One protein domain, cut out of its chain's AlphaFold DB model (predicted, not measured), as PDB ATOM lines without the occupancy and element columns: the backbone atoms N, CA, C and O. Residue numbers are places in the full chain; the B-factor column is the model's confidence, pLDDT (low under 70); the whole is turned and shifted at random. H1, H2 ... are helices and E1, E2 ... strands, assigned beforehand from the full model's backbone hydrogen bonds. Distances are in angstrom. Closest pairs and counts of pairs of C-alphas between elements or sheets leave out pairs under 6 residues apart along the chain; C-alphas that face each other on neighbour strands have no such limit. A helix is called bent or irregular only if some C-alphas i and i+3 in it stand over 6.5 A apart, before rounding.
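AT A GLANCE: This is residues 268 to 392 of the 516 residues of the protein "Predicted protein" of Micromonas pusilla (strain CCMP1545) (UniProt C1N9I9). A strongly twisted, bent sheet is built on two long strands, E3 and E4, with E2 beside E3 and the short E1 and E5 beside opposite ends of E4. On one face, H1 covers the end near E5 and H3 crosses the end near E1; the small H2 is on the opposite face, beside the strands, and H4 packs on H1. The printed part has 125 residues with four named helices and five named strands, along the chain H1, E1, H2, E2, E3, H3, E4, E5 and H4; the sheet is branched, and its neighbour pairs, E1 and E4, E2 and E3, E3 and E4, and E4 and E5, are antiparallel. The class is mixed, helices and strands, and the whole is compact, with a radius of gyration of the C-alphas of 15.6 A and spans of 45 by 34 by 27 A.

HOW THE PARTS SIT: E4, residues 361 to 374, has E1, residues 284 to 287, and E5, residues 380 to 383, on one side and E3, residues 318 to 327, on the other side. E4 bends by 84 degrees at residue 369 and E3 by 65 degrees at residue 324. N 320 and O 372 are 2.8 A apart, N 285 and O 363 3.1 A, and N 373 and O 381 2.9 A, each within hydrogen-bond range. E2, residues 301 to 307, forms a hairpin with E3, with N 304 and O 321 at 2.9 A; E4 and E5 form another hairpin. H1, residues 268 to 277, is on the sheet at a height of 9.0 A, over E4 and only just over E2 and E3, with 3 C-alphas falling on each of these two. Its closest C-alphas to E3 are those of Ala 271 and Val 319, 6.2 A. H3, residues 330 to 346, is on the same face at a height of 8.8 A, across the strands at 82 degrees to E1 on the local plane. Its closest C-alphas to E4 are those of Gln 333 and Phe 362, 6.0 A; H1 and H3 are apart. H3 is irregular, but only just: C-alphas 331 and 334 are 6.9 A apart. H2, residues 291 to 296, is on the opposite face at a height of 7.5 A, over none of the strands. H4, residues 385 to 390, only grazes the sheet and touches H1 at a steep tilt of 66 degrees; their closest C-alphas are Ala 268 and Tyr 388, 4.7 A. Every O i to N i+4 pair is within hydrogen-bond range in H1, H2 and H4, and 11 of 13 in H3.

IN THESE COORDINATES: E4 is 31.0 A long from first to last C-alpha, E3 25.6 A, H3 25.3 A, E2 20.2 A and H1 14.2 A. H1 begins at C-alpha 268 (15.517, -60.402, 34.238), E4 begins at C-alpha 361 (28.008, -43.005, 54.404), and H4 ends at C-alpha 390 (14.132, -63.843, 42.025).

THE WHOLE: The C-alphas farthest apart, of Asp 355 and Gly 378, are 45.1 A apart. The printed part has no cut; the link from H3 to E4, residues 347 to 360, is long. The mean pLDDT of the printed part is 74.5, with residues 278 to 292, 309 to 315, 344 to 359 and 376 to 379 under 70.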
ATOM      1  N   ALA A 268      15.045 -60.568  32.865       85.38
ATOM      2  CA  ALA A 268      15.517 -60.402  34.238       85.38
ATOM      3  C   ALA A 268      16.946 -60.925  34.452       85.38
ATOM      4  O   ALA A 268      17.753 -60.229  35.068       85.38
ATOM      5  N   VAL A 269      17.281 -62.104  33.914       86.50
ATOM      6  CA  VAL A 269      18.646 -62.656  33.985       86.50
ATOM      7  C   VAL A 269      19.615 -61.801  33.164       86.50
ATOM      8  O   VAL A 269      20.674 -61.446  33.663       86.50
ATOM      9  N   ALA A 270      19.234 -61.351  31.966       84.88
ATOM     10  CA  ALA A 270      20.034 -60.432  31.152       84.88
ATOM     11  C   ALA A 270      20.300 -59.094  31.870       84.88
ATOM     12  O   ALA A 270      21.416 -58.571  31.833       84.88
ATOM     13  N   ALA A 271      19.297 -58.552  32.570       84.56
ATOM     14  CA  ALA A 271      19.453 -57.357  33.395       84.56
ATOM     15  C   ALA A 271      20.381 -57.593  34.600       84.56
ATOM     16  O   ALA A 271      21.172 -56.709  34.918       84.56
ATOM     17  N   ARG A 272      20.329 -58.771  35.239       85.75
ATOM     18  CA  ARG A 272      21.251 -59.160  36.320       85.75
ATOM     19  C   ARG A 272      22.679 -59.353  35.814       85.75
ATOM     20  O   ARG A 272      23.584 -58.726  36.352       85.75
ATOM     21  N   ASN A 273      22.871 -60.104  34.731       85.88
ATOM     22  CA  ASN A 273      24.174 -60.301  34.096       85.88
ATOM     23  C   ASN A 273      24.830 -58.962  33.732       85.88
ATOM     24  O   ASN A 273      26.023 -58.788  33.947       85.88
ATOM     25  N   LEU A 274      24.056 -57.986  33.242       82.44
ATOM     26  CA  LEU A 274      24.561 -56.648  32.927       82.44
ATOM     27  C   LEU A 274      24.998 -55.839  34.165       82.44
ATOM     28  O   LEU A 274      25.866 -54.975  34.038       82.44
ATOM     29  N   MET A 275      24.429 -56.097  35.347       80.56
ATOM     30  CA  MET A 275      24.881 -55.477  36.600       80.56
ATOM     31  C   MET A 275      26.225 -56.062  37.062       80.56
ATOM     32  O   MET A 275      27.091 -55.294  37.478       80.56
ATOM     33  N   GLU A 276      26.429 -57.378  36.918       80.50
ATOM     34  CA  GLU A 276      27.707 -58.047  37.224       80.50
ATOM     35  C   GLU A 276      28.805 -57.698  36.203       80.50
ATOM     36  O   GLU A 276      29.898 -57.288  36.583       80.50
ATOM     37  N   LEU A 277      28.498 -57.752  34.898       75.75
ATOM     38  CA  LEU A 277      29.408 -57.388  33.795       75.75
ATOM     39  C   LEU A 277      29.906 -55.935  33.868       75.75
ATOM     40  O   LEU A 277      30.949 -55.607  33.304       75.75
ATOM     41  N   ALA A 278      29.163 -55.062  34.546       69.81
ATOM     42  CA  ALA A 278      29.544 -53.675  34.785       69.81
ATOM     43  C   ALA A 278      30.115 -53.426  36.201       69.81
ATOM     44  O   ALA A 278      30.341 -52.269  36.544       69.81
ATOM     45  N   ASP A 279      30.330 -54.471  37.014       63.97
ATOM     46  CA  ASP A 279      30.797 -54.427  38.419       63.97
ATOM     47  C   ASP A 279      29.879 -53.628  39.384       63.97
ATOM     48  O   ASP A 279      30.190 -53.355  40.547       63.97
ATOM     49  N   TYR A 280      28.655 -53.304  38.957       61.44
ATOM     50  CA  TYR A 280      27.656 -52.598  39.769       61.44
ATOM     51  C   TYR A 280      26.708 -53.543  40.528       61.44
ATOM     52  O   TYR A 280      25.646 -53.106  40.970       61.44
ATOM     53  N   ALA A 281      27.113 -54.806  40.717       42.84
ATOM     54  CA  ALA A 281      26.443 -55.826  41.528       42.84
ATOM     55  C   ALA A 281      25.931 -55.263  42.871       42.84
ATOM     56  O   ALA A 281      26.734 -54.945  43.750       42.84
ATOM     57  N   ASP A 282      24.609 -55.112  42.975       42.31
ATOM     58  CA  ASP A 282      23.851 -54.370  43.994       42.31
ATOM     59  C   ASP A 282      24.235 -52.886  44.237       42.31
ATOM     60  O   ASP A 282      25.391 -52.469  44.326       42.31
ATOM     61  N   LEU A 283      23.205 -52.040  44.390       48.56
ATOM     62  CA  LEU A 283      23.371 -50.598  44.590       48.56
ATOM     63  C   LEU A 283      23.822 -50.261  46.017       48.56
ATOM     64  O   LEU A 283      22.987 -49.965  46.872       48.56
ATOM     65  N   SER A 284      25.133 -50.191  46.238       47.38
ATOM     66  CA  SER A 284      25.746 -49.426  47.329       47.38
ATOM     67  C   SER A 284      26.364 -48.133  46.780       47.38
ATOM     68  O   SER A 284      27.558 -48.074  46.481       47.38
ATOM     69  N   THR A 285      25.562 -47.075  46.608       52.94
ATOM     70  CA  THR A 285      26.099 -45.782  46.159       52.94
ATOM     71  C   THR A 285      26.863 -45.117  47.300       52.94
ATOM     72  O   THR A 285      26.272 -44.646  48.275       52.94
ATOM     73  N   ILE A 286      28.192 -45.028  47.170       51.59
ATOM     74  CA  ILE A 286      28.975 -44.142  48.029       51.59
ATOM     75  C   ILE A 286      28.535 -42.701  47.792       51.59
ATOM     76  O   ILE A 286      28.541 -42.202  46.665       51.59
ATOM     77  N   MET A 287      28.198 -42.022  48.886       52.91
ATOM     78  CA  MET A 287      27.901 -40.598  48.892       52.91
ATOM     79  C   MET A 287      28.699 -39.913  50.003       52.91
ATOM     80  O   MET A 287      28.216 -39.717  51.123       52.91
ATOM     81  N   SER A 288      29.933 -39.516  49.672       48.91
ATOM     82  CA  SER A 288      30.692 -38.504  50.421       48.91
ATOM     83  C   SER A 288      29.998 -37.129  50.332       48.91
ATOM     84  O   SER A 288      28.848 -37.033  49.897       48.91
ATOM     85  N   ASN A 289      30.626 -36.059  50.836       49.25
ATOM     86  CA  ASN A 289      29.988 -34.748  51.042       49.25
ATOM     87  C   ASN A 289      29.685 -34.015  49.717       49.25
ATOM     88  O   ASN A 289      30.378 -33.084  49.325       49.25
ATOM     89  N   MET A 290      28.634 -34.465  49.029       58.84
ATOM     90  CA  MET A 290      28.354 -34.179  47.626       58.84
ATOM     91  C   MET A 290      26.852 -33.931  47.403       58.84
ATOM     92  O   MET A 290      25.996 -34.509  48.079       58.84
ATOM     93  N   ASN A 291      26.513 -33.082  46.427       58.66
ATOM     94  CA  ASN A 291      25.157 -32.534  46.251       58.66
ATOM     95  C   ASN A 291      24.042 -33.589  46.112       58.66
ATOM     96  O   ASN A 291      22.942 -33.380  46.622       58.66
ATOM     97  N   HIS A 292      24.316 -34.749  45.505       67.69
ATOM     98  CA  HIS A 292      23.328 -35.830  45.384       67.69
ATOM     99  C   HIS A 292      22.816 -36.345  46.743       67.69
ATOM    100  O   HIS A 292      21.648 -36.716  46.845       67.69
ATOM    101  N   ARG A 293      23.625 -36.277  47.813       70.38
ATOM    102  CA  ARG A 293      23.202 -36.691  49.159       70.38
ATOM    103  C   ARG A 293      22.177 -35.718  49.743       70.38
ATOM    104  O   ARG A 293      21.241 -36.141  50.412       70.38
ATOM    105  N   ARG A 294      22.321 -34.417  49.456       72.81
ATOM    106  CA  ARG A 294      21.350 -33.381  49.847       72.81
ATOM    107  C   ARG A 294      20.025 -33.555  49.104       72.81
ATOM    108  O   ARG A 294      18.974 -33.370  49.706       72.81
ATOM    109  N   ASN A 295      20.077 -33.956  47.835       79.62
ATOM    110  CA  ASN A 295      18.878 -34.234  47.044       79.62
ATOM    111  C   ASN A 295      18.150 -35.478  47.581       79.62
ATOM    112  O   ASN A 295      16.943 -35.421  47.793       79.62
ATOM    113  N   LEU A 296      18.882 -36.553  47.893       79.88
ATOM    114  CA  LEU A 296      18.316 -37.784  48.463       79.88
ATOM    115  C   LEU A 296      17.811 -37.632  49.907       79.88
ATOM    116  O   LEU A 296      16.849 -38.291  50.285       79.88
ATOM    117  N   ALA A 297      18.379 -36.709  50.688       79.00
ATOM    118  CA  ALA A 297      17.836 -36.314  51.990       79.00
ATOM    119  C   ALA A 297      16.524 -35.500  51.898       79.00
ATOM    120  O   ALA A 297      15.844 -35.336  52.907       79.00
ATOM    121  N   TYR A 298      16.172 -34.985  50.714       84.12
ATOM    122  CA  TYR A 298      14.913 -34.275  50.449       84.12
ATOM    123  C   TYR A 298      13.883 -35.149  49.708       84.12
ATOM    124  O   TYR A 298      12.681 -35.016  49.925       84.12
ATOM    125  N   ASN A 299      14.341 -36.040  48.828       86.31
ATOM    126  CA  ASN A 299      13.514 -36.974  48.071       86.31
ATOM    127  C   ASN A 299      14.339 -38.221  47.723       86.31
ATOM    128  O   ASN A 299      15.249 -38.143  46.901       86.31
ATOM    129  N   THR A 300      13.988 -39.363  48.309       87.75
ATOM    130  CA  THR A 300      14.676 -40.658  48.160       87.75
ATOM    131  C   THR A 300      14.598 -41.253  46.749       87.75
ATOM    132  O   THR A 300      15.422 -42.101  46.399       87.75
ATOM    133  N   ARG A 301      13.652 -40.805  45.912       88.19
ATOM    134  CA  ARG A 301      13.394 -41.388  44.588       88.19
ATOM    135  C   ARG A 301      14.508 -41.077  43.592       88.19
ATOM    136  O   ARG A 301      14.664 -39.932  43.158       88.19
ATOM    137  N   ALA A 302      15.207 -42.115  43.146       86.44
ATOM    138  CA  ALA A 302      16.293 -42.035  42.176       86.44
ATOM    139  C   ALA A 302      16.136 -43.040  41.024       86.44
ATOM    140  O   ALA A 302      15.305 -43.950  41.049       86.44
ATOM    141  N   SER A 303      16.975 -42.868  40.003       86.12
ATOM    142  CA  SER A 303      17.143 -43.824  38.908       86.12
ATOM    143  C   SER A 303      18.630 -44.028  38.625       86.12
ATOM    144  O   SER A 303      19.313 -43.058  38.284       86.12
ATOM    145  N   LEU A 304      19.127 -45.262  38.719       84.38
ATOM    146  CA  LEU A 304      20.476 -45.608  38.269       84.38
ATOM    147  C   LEU A 304      20.402 -46.181  36.853       84.38
ATOM    148  O   LEU A 304      19.686 -47.149  36.632       84.38
ATOM    149  N   THR A 305      21.168 -45.623  35.914       85.56
ATOM    150  CA  THR A 305      21.389 -46.237  34.595       85.56
ATOM    151  C   THR A 305      22.782 -46.854  34.542       85.56
ATOM    152  O   THR A 305      23.769 -46.120  34.498       85.56
ATOM    153  N   VAL A 306      22.850 -48.182  34.473       82.00
ATOM    154  CA  VAL A 306      24.067 -48.946  34.164       82.00
ATOM    155  C   VAL A 306      24.112 -49.226  32.657       82.00
ATOM    156  O   VAL A 306      23.075 -49.341  31.999       82.00
ATOM    157  N   LYS A 307      25.318 -49.281  32.090       79.38
ATOM    158  CA  LYS A 307      25.597 -49.572  30.675       79.38
ATOM    159  C   LYS A 307      26.734 -50.584  30.607       79.38
ATOM    160  O   LYS A 307      27.589 -50.562  31.490       79.38
ATOM    161  N   MET A 308      26.795 -51.381  29.545       74.44
ATOM    162  CA  MET A 308      27.981 -52.194  29.273       74.44
ATOM    163  C   MET A 308      29.194 -51.276  29.039       74.44
ATOM    164  O   MET A 308      29.065 -50.185  28.466       74.44
ATOM    165  N   ASN A 309      30.364 -51.691  29.521       67.50
ATOM    166  CA  ASN A 309      31.624 -50.966  29.351       67.50
ATOM    167  C   ASN A 309      32.182 -51.137  27.915       67.50
ATOM    168  O   ASN A 309      31.561 -51.760  27.055       67.50
ATOM    169  N   GLY A 310      33.307 -50.484  27.603       60.12
ATOM    170  CA  GLY A 310      34.045 -50.652  26.336       60.12
ATOM    171  C   GLY A 310      33.387 -50.151  25.031       60.12
ATOM    172  O   GLY A 310      34.083 -50.002  24.028       60.12
ATOM    173  N   TRP A 311      32.081 -49.857  25.009       65.12
ATOM    174  CA  TRP A 311      31.320 -49.579  23.780       65.12
ATOM    175  C   TRP A 311      30.321 -48.412  23.921       65.12
ATOM    176  O   TRP A 311      30.011 -47.947  25.018       65.12
ATOM    177  N   GLY A 312      29.797 -47.902  22.800       63.56
ATOM    178  CA  GLY A 312      28.935 -46.716  22.764       63.56
ATOM    179  C   GLY A 312      27.867 -46.745  21.667       63.56
ATOM    180  O   GLY A 312      27.797 -47.661  20.856       63.56
ATOM    181  N   GLY A 313      27.019 -45.713  21.645       68.56
ATOM    182  CA  GLY A 313      25.916 -45.586  20.686       68.56
ATOM    183  C   GLY A 313      24.633 -46.324  21.094       68.56
ATOM    184  O   GLY A 313      24.495 -46.809  22.217       68.56
ATOM    185  N   LEU A 314      23.663 -46.381  20.173       68.69
ATOM    186  CA  LEU A 314      22.334 -46.968  20.416       68.69
ATOM    187  C   LEU A 314      22.370 -48.485  20.656       68.69
ATOM    188  O   LEU A 314      21.478 -49.012  21.321       68.69
ATOM    189  N   ALA A 315      23.408 -49.155  20.148       67.69
ATOM    190  CA  ALA A 315      23.637 -50.588  20.273       67.69
ATOM    191  C   ALA A 315      24.084 -51.038  21.676       67.69
ATOM    192  O   ALA A 315      23.958 -52.217  21.981       67.69
ATOM    193  N   ASN A 316      24.604 -50.141  22.527       74.31
ATOM    194  CA  ASN A 316      25.089 -50.520  23.857       74.31
ATOM    195  C   ASN A 316      23.914 -50.891  24.794       74.31
ATOM    196  O   ASN A 316      22.983 -50.092  24.994       74.31
ATOM    197  N   ALA A 317      23.993 -52.100  25.360       79.62
ATOM    198  CA  ALA A 317      23.063 -52.627  26.344       79.62
ATOM    199  C   ALA A 317      23.084 -51.810  27.650       79.62
ATOM    200  O   ALA A 317      24.130 -51.414  28.166       79.62
ATOM    201  N   ARG A 318      21.903 -51.529  28.197       84.62
ATOM    202  CA  ARG A 318      21.743 -50.691  29.391       84.62
ATOM    203  C   ARG A 318      20.528 -51.104  30.202       84.62
ATOM    204  O   ARG A 318      19.467 -51.367  29.644       84.62
ATOM    205  N   VAL A 319      20.660 -51.061  31.520       86.88
ATOM    206  CA  VAL A 319      19.556 -51.233  32.466       86.88
ATOM    207  C   VAL A 319      19.363 -49.934  33.238       86.88
ATOM    208  O   VAL A 319      20.328 -49.263  33.601       86.88
ATOM    209  N   THR A 320      18.114 -49.519  33.439       88.19
ATOM    210  CA  THR A 320      17.763 -48.400  34.317       88.19
ATOM    211  C   THR A 320      16.848 -48.897  35.421       88.19
ATOM    212  O   THR A 320      15.727 -49.322  35.156       88.19
ATOM    213  N   ILE A 321      17.350 -48.843  36.649       88.38
ATOM    214  CA  ILE A 321      16.666 -49.281  37.863       88.38
ATOM    215  C   ILE A 321      16.094 -48.035  38.540       88.38
ATOM    216  O   ILE A 321      16.827 -47.073  38.785       88.38
ATOM    217  N   PHE A 322      14.793 -48.045  38.819       89.06
ATOM    218  CA  PHE A 322      14.068 -46.979  39.508       89.06
ATOM    219  C   PHE A 322      13.701 -47.437  40.917       89.06
ATOM    220  O   PHE A 322      13.220 -48.555  41.099       89.06
ATOM    221  N   GLY A 323      13.877 -46.574  41.915       89.38
ATOM    222  CA  GLY A 323      13.568 -46.938  43.294       89.38
ATOM    223  C   GLY A 323      13.890 -45.856  44.310       89.38
ATOM    224  O   GLY A 323      14.382 -44.777  43.965       89.38
ATOM    225  N   ASP A 324      13.623 -46.167  45.571       87.94
ATOM    226  CA  ASP A 324      13.926 -45.303  46.705       87.94
ATOM    227  C   ASP A 324      15.277 -45.669  47.335       87.94
ATOM    228  O   ASP A 324      15.527 -46.805  47.745       87.94
ATOM    229  N   VAL A 325      16.175 -44.681  47.374       86.44
ATOM    230  CA  VAL A 325      17.527 -44.787  47.929       86.44
ATOM    231  C   VAL A 325      17.537 -44.229  49.346       86.44
ATOM    232  O   VAL A 325      17.408 -43.022  49.557       86.44
ATOM    233  N   THR A 326      17.735 -45.109  50.322       86.50
ATOM    234  CA  THR A 326      17.781 -44.781  51.750       86.50
ATOM    235  C   THR A 326      19.202 -44.915  52.298       86.50
ATOM    236  O   THR A 326      20.068 -45.566  51.705       86.50
ATOM    237  N   ARG A 327      19.481 -44.259  53.435       86.38
ATOM    238  CA  ARG A 327      20.740 -44.474  54.160       86.38
ATOM    239  C   ARG A 327      20.741 -45.900  54.704       86.38
ATOM    240  O   ARG A 327      19.783 -46.302  55.357       86.38
ATOM    241  N   LEU A 328      21.825 -46.630  54.472       86.00
ATOM    242  CA  LEU A 328      21.977 -47.993  54.969       86.00
ATOM    243  C   LEU A 328      22.050 -47.997  56.520       86.00
ATOM    244  O   LEU A 328      22.716 -47.116  57.079       86.00
ATOM    245  N   PRO A 329      21.404 -48.938  57.238       87.75
ATOM    246  CA  PRO A 329      21.495 -49.031  58.698       87.75
ATOM    247  C   PRO A 329      22.934 -49.165  59.208       87.75
ATOM    248  O   PRO A 329      23.804 -49.688  58.510       87.75
ATOM    249  N   ALA A 330      23.194 -48.686  60.430       87.12
ATOM    250  CA  ALA A 330      24.547 -48.595  60.989       87.12
ATOM    251  C   ALA A 330      25.272 -49.955  61.040       87.12
ATOM    252  O   ALA A 330      26.452 -50.027  60.712       87.12
ATOM    253  N   GLU A 331      24.542 -51.028  61.356       89.69
ATOM    254  CA  GLU A 331      25.034 -52.414  61.388       89.69
ATOM    255  C   GLU A 331      25.596 -52.912  60.043       89.69
ATOM    256  O   GLU A 331      26.482 -53.761  60.007       89.69
ATOM    257  N   HIS A 332      25.120 -52.354  58.928       84.75
ATOM    258  CA  HIS A 332      25.503 -52.752  57.576       84.75
ATOM    259  C   HIS A 332      26.507 -51.785  56.921       84.75
ATOM    260  O   HIS A 332      27.064 -52.121  55.878       84.75
ATOM    261  N   GLN A 333      26.783 -50.613  57.516       84.50
ATOM    262  CA  GLN A 333      27.760 -49.646  56.978       84.50
ATOM    263  C   GLN A 333      29.167 -50.263  56.868       84.50
ATOM    264  O   GLN A 333      29.838 -50.067  55.859       84.50
ATOM    265  N   ALA A 334      29.587 -51.061  57.859       82.81
ATOM    266  CA  ALA A 334      30.875 -51.756  57.831       82.81
ATOM    267  C   ALA A 334      30.940 -52.816  56.716       82.81
ATOM    268  O   ALA A 334      31.872 -52.815  55.919       82.81
ATOM    269  N   ALA A 335      29.917 -53.670  56.596       81.44
ATOM    270  CA  ALA A 335      29.857 -54.689  55.544       81.44
ATOM    271  C   ALA A 335      29.844 -54.073  54.131       81.44
ATOM    272  O   ALA A 335      30.526 -54.566  53.234       81.44
ATOM    273  N   ALA A 336      29.127 -52.961  53.938       80.00
ATOM    274  CA  ALA A 336      29.125 -52.228  52.672       80.00
ATOM    275  C   ALA A 336      30.492 -51.607  52.334       80.00
ATOM    276  O   ALA A 336      30.842 -51.534  51.157       80.00
ATOM    277  N   ASN A 337      31.279 -51.210  53.339       79.00
ATOM    278  CA  ASN A 337      32.639 -50.709  53.141       79.00
ATOM    279  C   ASN A 337      33.593 -51.803  52.645       79.00
ATOM    280  O   ASN A 337      34.340 -51.570  51.700       79.00
ATOM    281  N   GLU A 338      33.534 -53.009  53.215       79.00
ATOM    282  CA  GLU A 338      34.395 -54.112  52.769       79.00
ATOM    283  C   GLU A 338      33.999 -54.623  51.372       79.00
ATOM    284  O   GLU A 338      34.872 -54.847  50.536       79.00
ATOM    285  N   ILE A 339      32.696 -54.693  51.057       77.44
ATOM    286  CA  ILE A 339      32.210 -54.975  49.689       77.44
ATOM    287  C   ILE A 339      32.699 -53.903  48.701       77.44
ATOM    288  O   ILE A 339      33.114 -54.220  47.586       77.44
ATOM    289  N   PHE A 340      32.673 -52.628  49.098       75.44
ATOM    290  CA  PHE A 340      33.144 -51.524  48.265       75.44
ATOM    291  C   PHE A 340      34.656 -51.591  48.004       75.44
ATOM    292  O   PHE A 340      35.070 -51.452  46.853       75.44
ATOM    293  N   LYS A 341      35.472 -51.841  49.039       74.81
ATOM    294  CA  LYS A 341      36.927 -52.023  48.901       74.81
ATOM    295  C   LYS A 341      37.256 -53.160  47.942       74.81
ATOM    296  O   LYS A 341      37.953 -52.919  46.963       74.81
ATOM    297  N   ALA A 342      36.670 -54.341  48.152       73.56
ATOM    298  CA  ALA A 342      36.925 -55.525  47.332       73.56
ATOM    299  C   ALA A 342      36.686 -55.270  45.830       73.56
ATOM    300  O   ALA A 342      37.460 -55.729  44.993       73.56
ATOM    301  N   LYS A 343      35.667 -54.473  45.471       70.69
ATOM    302  CA  LYS A 343      35.414 -54.052  44.079       70.69
ATOM    303  C   LYS A 343      36.417 -53.033  43.532       70.69
ATOM    304  O   LYS A 343      36.734 -53.048  42.345       70.69
ATOM    305  N   TYR A 344      36.902 -52.111  44.362       69.25
ATOM    306  CA  TYR A 344      37.944 -51.161  43.951       69.25
ATOM    307  C   TYR A 344      39.306 -51.849  43.782       69.25
ATOM    308  O   TYR A 344      39.995 -51.597  42.795       69.25
ATOM    309  N   GLU A 345      39.639 -52.780  44.676       65.50
ATOM    310  CA  GLU A 345      40.816 -53.649  44.589       65.50
ATOM    311  C   GLU A 345      40.756 -54.546  43.339       65.50
ATOM    312  O   GLU A 345      41.707 -54.580  42.557       65.50
ATOM    313  N   ALA A 346      39.611 -55.193  43.074       62.50
ATOM    314  CA  ALA A 346      39.411 -56.038  41.892       62.50
ATOM    315  C   ALA A 346      39.614 -55.293  40.560       62.50
ATOM    316  O   ALA A 346      40.134 -55.871  39.605       62.50
ATOM    317  N   ARG A 347      39.264 -53.999  40.490       61.44
ATOM    318  CA  ARG A 347      39.475 -53.167  39.292       61.44
ATOM    319  C   ARG A 347      40.927 -52.742  39.054       61.44
ATOM    320  O   ARG A 347      41.193 -52.144  38.014       61.44
ATOM    321  N   LYS A 348      41.866 -53.067  39.957       59.25
ATOM    322  CA  LYS A 348      43.306 -52.749  39.829       59.25
ATOM    323  C   LYS A 348      43.565 -51.241  39.636       59.25
ATOM    324  O   LYS A 348      44.575 -50.836  39.064       59.25
ATOM    325  N   GLU A 349      42.653 -50.404  40.135       55.38
ATOM    326  CA  GLU A 349      42.787 -48.945  40.178       55.38
ATOM    327  C   GLU A 349      43.711 -48.560  41.347       55.38
ATOM    328  O   GLU A 349      43.259 -48.101  42.395       55.38
ATOM    329  N   GLU A 350      45.016 -48.794  41.168       46.22
ATOM    330  CA  GLU A 350      46.074 -48.492  42.143       46.22
ATOM    331  C   GLU A 350      46.223 -46.970  42.342       46.22
ATOM    332  O   GLU A 350      47.019 -46.288  41.697       46.22
ATOM    333  N   VAL A 351      45.381 -46.422  43.219       49.34
ATOM    334  CA  VAL A 351      45.325 -45.004  43.592       49.34
ATOM    335  C   VAL A 351      45.148 -44.935  45.105       49.34
ATOM    336  O   VAL A 351      44.038 -45.181  45.568       49.34
ATOM    337  N   ASP A 352      46.222 -44.611  45.843       47.94
ATOM    338  CA  ASP A 352      46.327 -44.556  47.320       47.94
ATOM    339  C   ASP A 352      44.978 -44.501  48.064       47.94
ATOM    340  O   ASP A 352      44.428 -43.436  48.363       47.94
ATOM    341  N   LEU A 353      44.421 -45.686  48.343       53.03
ATOM    342  CA  LEU A 353      43.066 -45.817  48.891       53.03
ATOM    343  C   LEU A 353      43.015 -45.356  50.357       53.03
ATOM    344  O   LEU A 353      42.012 -44.780  50.785       53.03
ATOM    345  N   GLN A 354      44.128 -45.530  51.078       51.72
ATOM    346  CA  GLN A 354      44.335 -45.112  52.466       51.72
ATOM    347  C   GLN A 354      43.972 -43.641  52.713       51.72
ATOM    348  O   GLN A 354      43.265 -43.332  53.671       51.72
ATOM    349  N   ASP A 355      44.428 -42.738  51.841       49.44
ATOM    350  CA  ASP A 355      44.407 -41.286  52.081       49.44
ATOM    351  C   ASP A 355      43.050 -40.635  51.734       49.44
ATOM    352  O   ASP A 355      42.866 -39.420  51.814       49.44
ATOM    353  N   ARG A 356      42.063 -41.449  51.323       53.94
ATOM    354  CA  ARG A 356      40.741 -40.989  50.861       53.94
ATOM    355  C   ARG A 356      39.559 -41.491  51.692       53.94
ATOM    356  O   ARG A 356      38.438 -41.037  51.449       53.94
ATOM    357  N   TRP A 357      39.775 -42.354  52.686       55.62
ATOM    358  CA  TRP A 357      38.728 -42.854  53.592       55.62
ATOM    359  C   TRP A 357      38.306 -41.831  54.665       55.62
ATOM    360  O   TRP A 357      38.434 -42.063  55.864       55.62
ATOM    361  N   GLY A 358      37.738 -40.702  54.229       55.88
ATOM    362  CA  GLY A 358      36.836 -39.916  55.079       55.88
ATOM    363  C   GLY A 358      35.498 -40.640  55.298       55.88
ATOM    364  O   GLY A 358      35.250 -41.676  54.684       55.88
ATOM    365  N   ASP A 359      34.611 -40.076  56.130       60.06
ATOM    366  CA  ASP A 359      33.335 -40.696  56.545       60.06
ATOM    367  C   ASP A 359      32.373 -41.007  55.378       60.06
ATOM    368  O   ASP A 359      31.434 -40.263  55.054       60.06
ATOM    369  N   TYR A 360      32.584 -42.155  54.742       71.94
ATOM    370  CA  TYR A 360      31.726 -42.680  53.697       71.94
ATOM    371  C   TYR A 360      30.439 -43.232  54.307       71.94
ATOM    372  O   TYR A 360      30.402 -44.303  54.901       71.94
ATOM    373  N   THR A 361      29.348 -42.486  54.130       77.69
ATOM    374  CA  THR A 361      28.008 -43.005  54.404       77.69
ATOM    375  C   THR A 361      27.507 -43.769  53.184       77.69
ATOM    376  O   THR A 361      27.325 -43.185  52.111       77.69
ATOM    377  N   PHE A 362      27.247 -45.059  53.366       80.88
ATOM    378  CA  PHE A 362      26.662 -45.938  52.363       80.88
ATOM    379  C   PHE A 362      25.139 -45.783  52.312       80.88
ATOM    380  O   PHE A 362      24.464 -45.636  53.339       80.88
ATOM    381  N   TYR A 363      24.607 -45.824  51.093       83.31
ATOM    382  CA  TYR A 363      23.184 -45.756  50.775       83.31
ATOM    383  C   TYR A 363      22.810 -46.922  49.862       83.31
ATOM    384  O   TYR A 363      23.615 -47.326  49.020       83.31
ATOM    385  N   ARG A 364      21.589 -47.443  50.016       82.19
ATOM    386  CA  ARG A 364      21.062 -48.560  49.224       82.19
ATOM    387  C   ARG A 364      19.757 -48.163  48.554       82.19
ATOM    388  O   ARG A 364      18.892 -47.581  49.202       82.19
ATOM    389  N   MET A 365      19.584 -48.531  47.284       83.62
ATOM    390  CA  MET A 365      18.245 -48.613  46.693       83.62
ATOM    391  C   MET A 365      17.575 -49.878  47.229       83.62
ATOM    392  O   MET A 365      17.771 -50.963  46.689       83.62
ATOM    393  N   ASN A 366      16.887 -49.750  48.361       75.50
ATOM    394  CA  ASN A 366      16.274 -50.891  49.038       75.50
ATOM    395  C   ASN A 366      14.990 -51.312  48.313       75.50
ATOM    396  O   ASN A 366      14.803 -52.477  47.963       75.50
ATOM    397  N   ASP A 367      14.159 -50.323  47.997       83.62
ATOM    398  CA  ASP A 367      12.880 -50.505  47.333       83.62
ATOM    399  C   ASP A 367      13.013 -50.142  45.854       83.62
ATOM    400  O   ASP A 367      12.762 -49.015  45.423       83.62
ATOM    401  N   VAL A 368      13.449 -51.130  45.066       87.50
ATOM    402  CA  VAL A 368      13.319 -51.092  43.605       87.50
ATOM    403  C   VAL A 368      11.831 -51.134  43.262       87.50
ATOM    404  O   VAL A 368      11.135 -52.086  43.635       87.50
ATOM    405  N   ILE A 369      11.379 -50.097  42.557       89.75
ATOM    406  CA  ILE A 369      10.007 -49.882  42.083       89.75
ATOM    407  C   ILE A 369       9.834 -50.481  40.686       89.75
ATOM    408  O   ILE A 369       8.813 -51.106  40.417       89.75
ATOM    409  N   ASP A 370      10.811 -50.281  39.798       89.81
ATOM    410  CA  ASP A 370      10.719 -50.685  38.391       89.81
ATOM    411  C   ASP A 370      12.111 -50.858  37.757       89.81
ATOM    412  O   ASP A 370      13.094 -50.262  38.213       89.81
ATOM    413  N   VAL A 371      12.205 -51.656  36.692       89.19
ATOM    414  CA  VAL A 371      13.448 -51.942  35.961       89.19
ATOM    415  C   VAL A 371      13.188 -51.908  34.457       89.19
ATOM    416  O   VAL A 371      12.445 -52.720  33.911       89.19
ATOM    417  N   TYR A 372      13.863 -50.991  33.766       88.88
ATOM    418  CA  TYR A 372      13.799 -50.845  32.315       88.88
ATOM    419  C   TYR A 372      15.089 -51.348  31.662       88.88
ATOM    420  O   TYR A 372      16.162 -50.775  31.876       88.88
ATOM    421  N   PHE A 373      14.995 -52.403  30.856       86.12
ATOM    422  CA  PHE A 373      16.126 -53.029  30.178       86.12
ATOM    423  C   PHE A 373      16.135 -52.716  28.679       86.12
ATOM    424  O   PHE A 373      15.112 -52.775  27.991       86.12
ATOM    425  N   VAL A 374      17.326 -52.425  28.159       84.06
ATOM    426  CA  VAL A 374      17.592 -52.262  26.732       84.06
ATOM    427  C   VAL A 374      18.743 -53.182  26.343       84.06
ATOM    428  O   VAL A 374      19.886 -52.907  26.698       84.06
ATOM    429  N   GLY A 375      18.461 -54.246  25.594       71.88
ATOM    430  CA  GLY A 375      19.435 -55.295  25.240       71.88
ATOM    431  C   GLY A 375      20.316 -54.992  24.023       71.88
ATOM    432  O   GLY A 375      20.916 -55.901  23.468       71.88
ATOM    433  N   GLY A 376      20.354 -53.737  23.568       63.66
ATOM    434  CA  GLY A 376      20.932 -53.367  22.274       63.66
ATOM    435  C   GLY A 376      19.983 -53.633  21.094       63.66
ATOM    436  O   GLY A 376      19.026 -54.394  21.208       63.66
ATOM    437  N   PHE A 377      20.222 -52.917  19.987       54.34
ATOM    438  CA  PHE A 377      19.613 -52.998  18.638       54.34
ATOM    439  C   PHE A 377      18.083 -53.175  18.437       54.34
ATOM    440  O   PHE A 377      17.629 -53.085  17.300       54.34
ATOM    441  N   GLY A 378      17.265 -53.324  19.479       54.00
ATOM    442  CA  GLY A 378      15.802 -53.406  19.373       54.00
ATOM    443  C   GLY A 378      15.099 -53.909  20.635       54.00
ATOM    444  O   GLY A 378      13.950 -53.547  20.871       54.00
ATOM    445  N   THR A 379      15.787 -54.680  21.479       63.41
ATOM    446  CA  THR A 379      15.241 -55.191  22.746       63.41
ATOM    447  C   THR A 379      14.994 -54.045  23.722       63.41
ATOM    448  O   THR A 379      15.949 -53.469  24.239       63.41
ATOM    449  N   LEU A 380      13.725 -53.707  23.965       74.38
ATOM    450  CA  LEU A 380      13.263 -52.588  24.793       74.38
ATOM    451  C   LEU A 380      12.126 -53.082  25.699       74.38
ATOM    452  O   LEU A 380      10.973 -53.088  25.278       74.38
ATOM    453  N   ASN A 381      12.440 -53.506  26.925       82.50
ATOM    454  CA  ASN A 381      11.485 -54.186  27.804       82.50
ATOM    455  C   ASN A 381      11.467 -53.583  29.215       82.50
ATOM    456  O   ASN A 381      12.512 -53.359  29.827       82.50
ATOM    457  N   TRP A 382      10.264 -53.394  29.757       89.00
ATOM    458  CA  TRP A 382      10.060 -53.332  31.205       89.00
ATOM    459  C   TRP A 382      10.184 -54.752  31.763       89.00
ATOM    460  O   TRP A 382       9.641 -55.692  31.183       89.00
ATOM    461  N   VAL A 383      10.933 -54.921  32.849       86.62
ATOM    462  CA  VAL A 383      11.196 -56.230  33.461       86.62
ATOM    463  C   VAL A 383      10.209 -56.452  34.600       86.62
ATOM    464  O   VAL A 383       9.975 -55.551  35.404       86.62
ATOM    465  N   ASN A 384       9.644 -57.655  34.714       88.31
ATOM    466  CA  ASN A 384       8.784 -57.975  35.846       88.31
ATOM    467  C   ASN A 384       9.590 -57.879  37.157       88.31
ATOM    468  O   ASN A 384      10.607 -58.552  37.327       88.31
ATOM    469  N   LEU A 385       9.135 -57.044  38.095       87.62
ATOM    470  CA  LEU A 385       9.860 -56.771  39.338       87.62
ATOM    471  C   LEU A 385      10.034 -58.015  40.225       87.62
ATOM    472  O   LEU A 385      11.047 -58.128  40.912       87.62
ATOM    473  N   ALA A 386       9.071 -58.941  40.218       87.81
ATOM    474  CA  ALA A 386       9.193 -60.202  40.944       87.81
ATOM    475  C   ALA A 386      10.249 -61.097  40.282       87.81
ATOM    476  O   ALA A 386      11.156 -61.556  40.971       87.81
ATOM    477  N   GLU A 387      10.203 -61.238  38.950       88.19
ATOM    478  CA  GLU A 387      11.209 -61.976  38.171       88.19
ATOM    479  C   GLU A 387      12.621 -61.417  38.420       88.19
ATOM    480  O   GLU A 387      13.526 -62.174  38.751       88.19
ATOM    481  N   TYR A 388      12.804 -60.091  38.377       87.38
ATOM    482  CA  TYR A 388      14.085 -59.423  38.653       87.38
ATOM    483  C   TYR A 388      14.580 -59.591  40.103       87.38
ATOM    484  O   TYR A 388      15.790 -59.610  40.355       87.38
ATOM    485  N   LYS A 389      13.664 -59.719  41.072       86.62
ATOM    486  CA  LYS A 389      14.006 -59.997  42.478       86.62
ATOM    487  C   LYS A 389      14.366 -61.470  42.710       86.62
ATOM    488  O   LYS A 389      15.222 -61.724  43.550       86.62
ATOM    489  N   SER A 390      13.783 -62.413  41.964       88.06
ATOM    490  CA  SER A 390      14.132 -63.843  42.025       88.06
ATOM    491  C   SER A 390      15.309 -64.252  41.131       88.06
ATOM    492  O   SER A 390      15.972 -65.248  41.417       88.06
ATOM    493  N   ALA A 391      15.565 -63.520  40.045       87.81
ATOM    494  CA  ALA A 391      16.613 -63.834  39.082       87.81
ATOM    495  C   ALA A 391      18.004 -63.665  39.701       87.81
ATOM    496  O   ALA A 391      18.338 -62.612  40.253       87.81
ATOM    497  N   LYS A 392      18.828 -64.701  39.544       87.56
ATOM    498  CA  LYS A 392      20.265 -64.672  39.813       87.56
ATOM    499  C   LYS A 392      21.017 -64.323  38.518       87.56
ATOM    500  O   LYS A 392      20.500 -64.627  37.440       87.56
TER     501      LYS A 392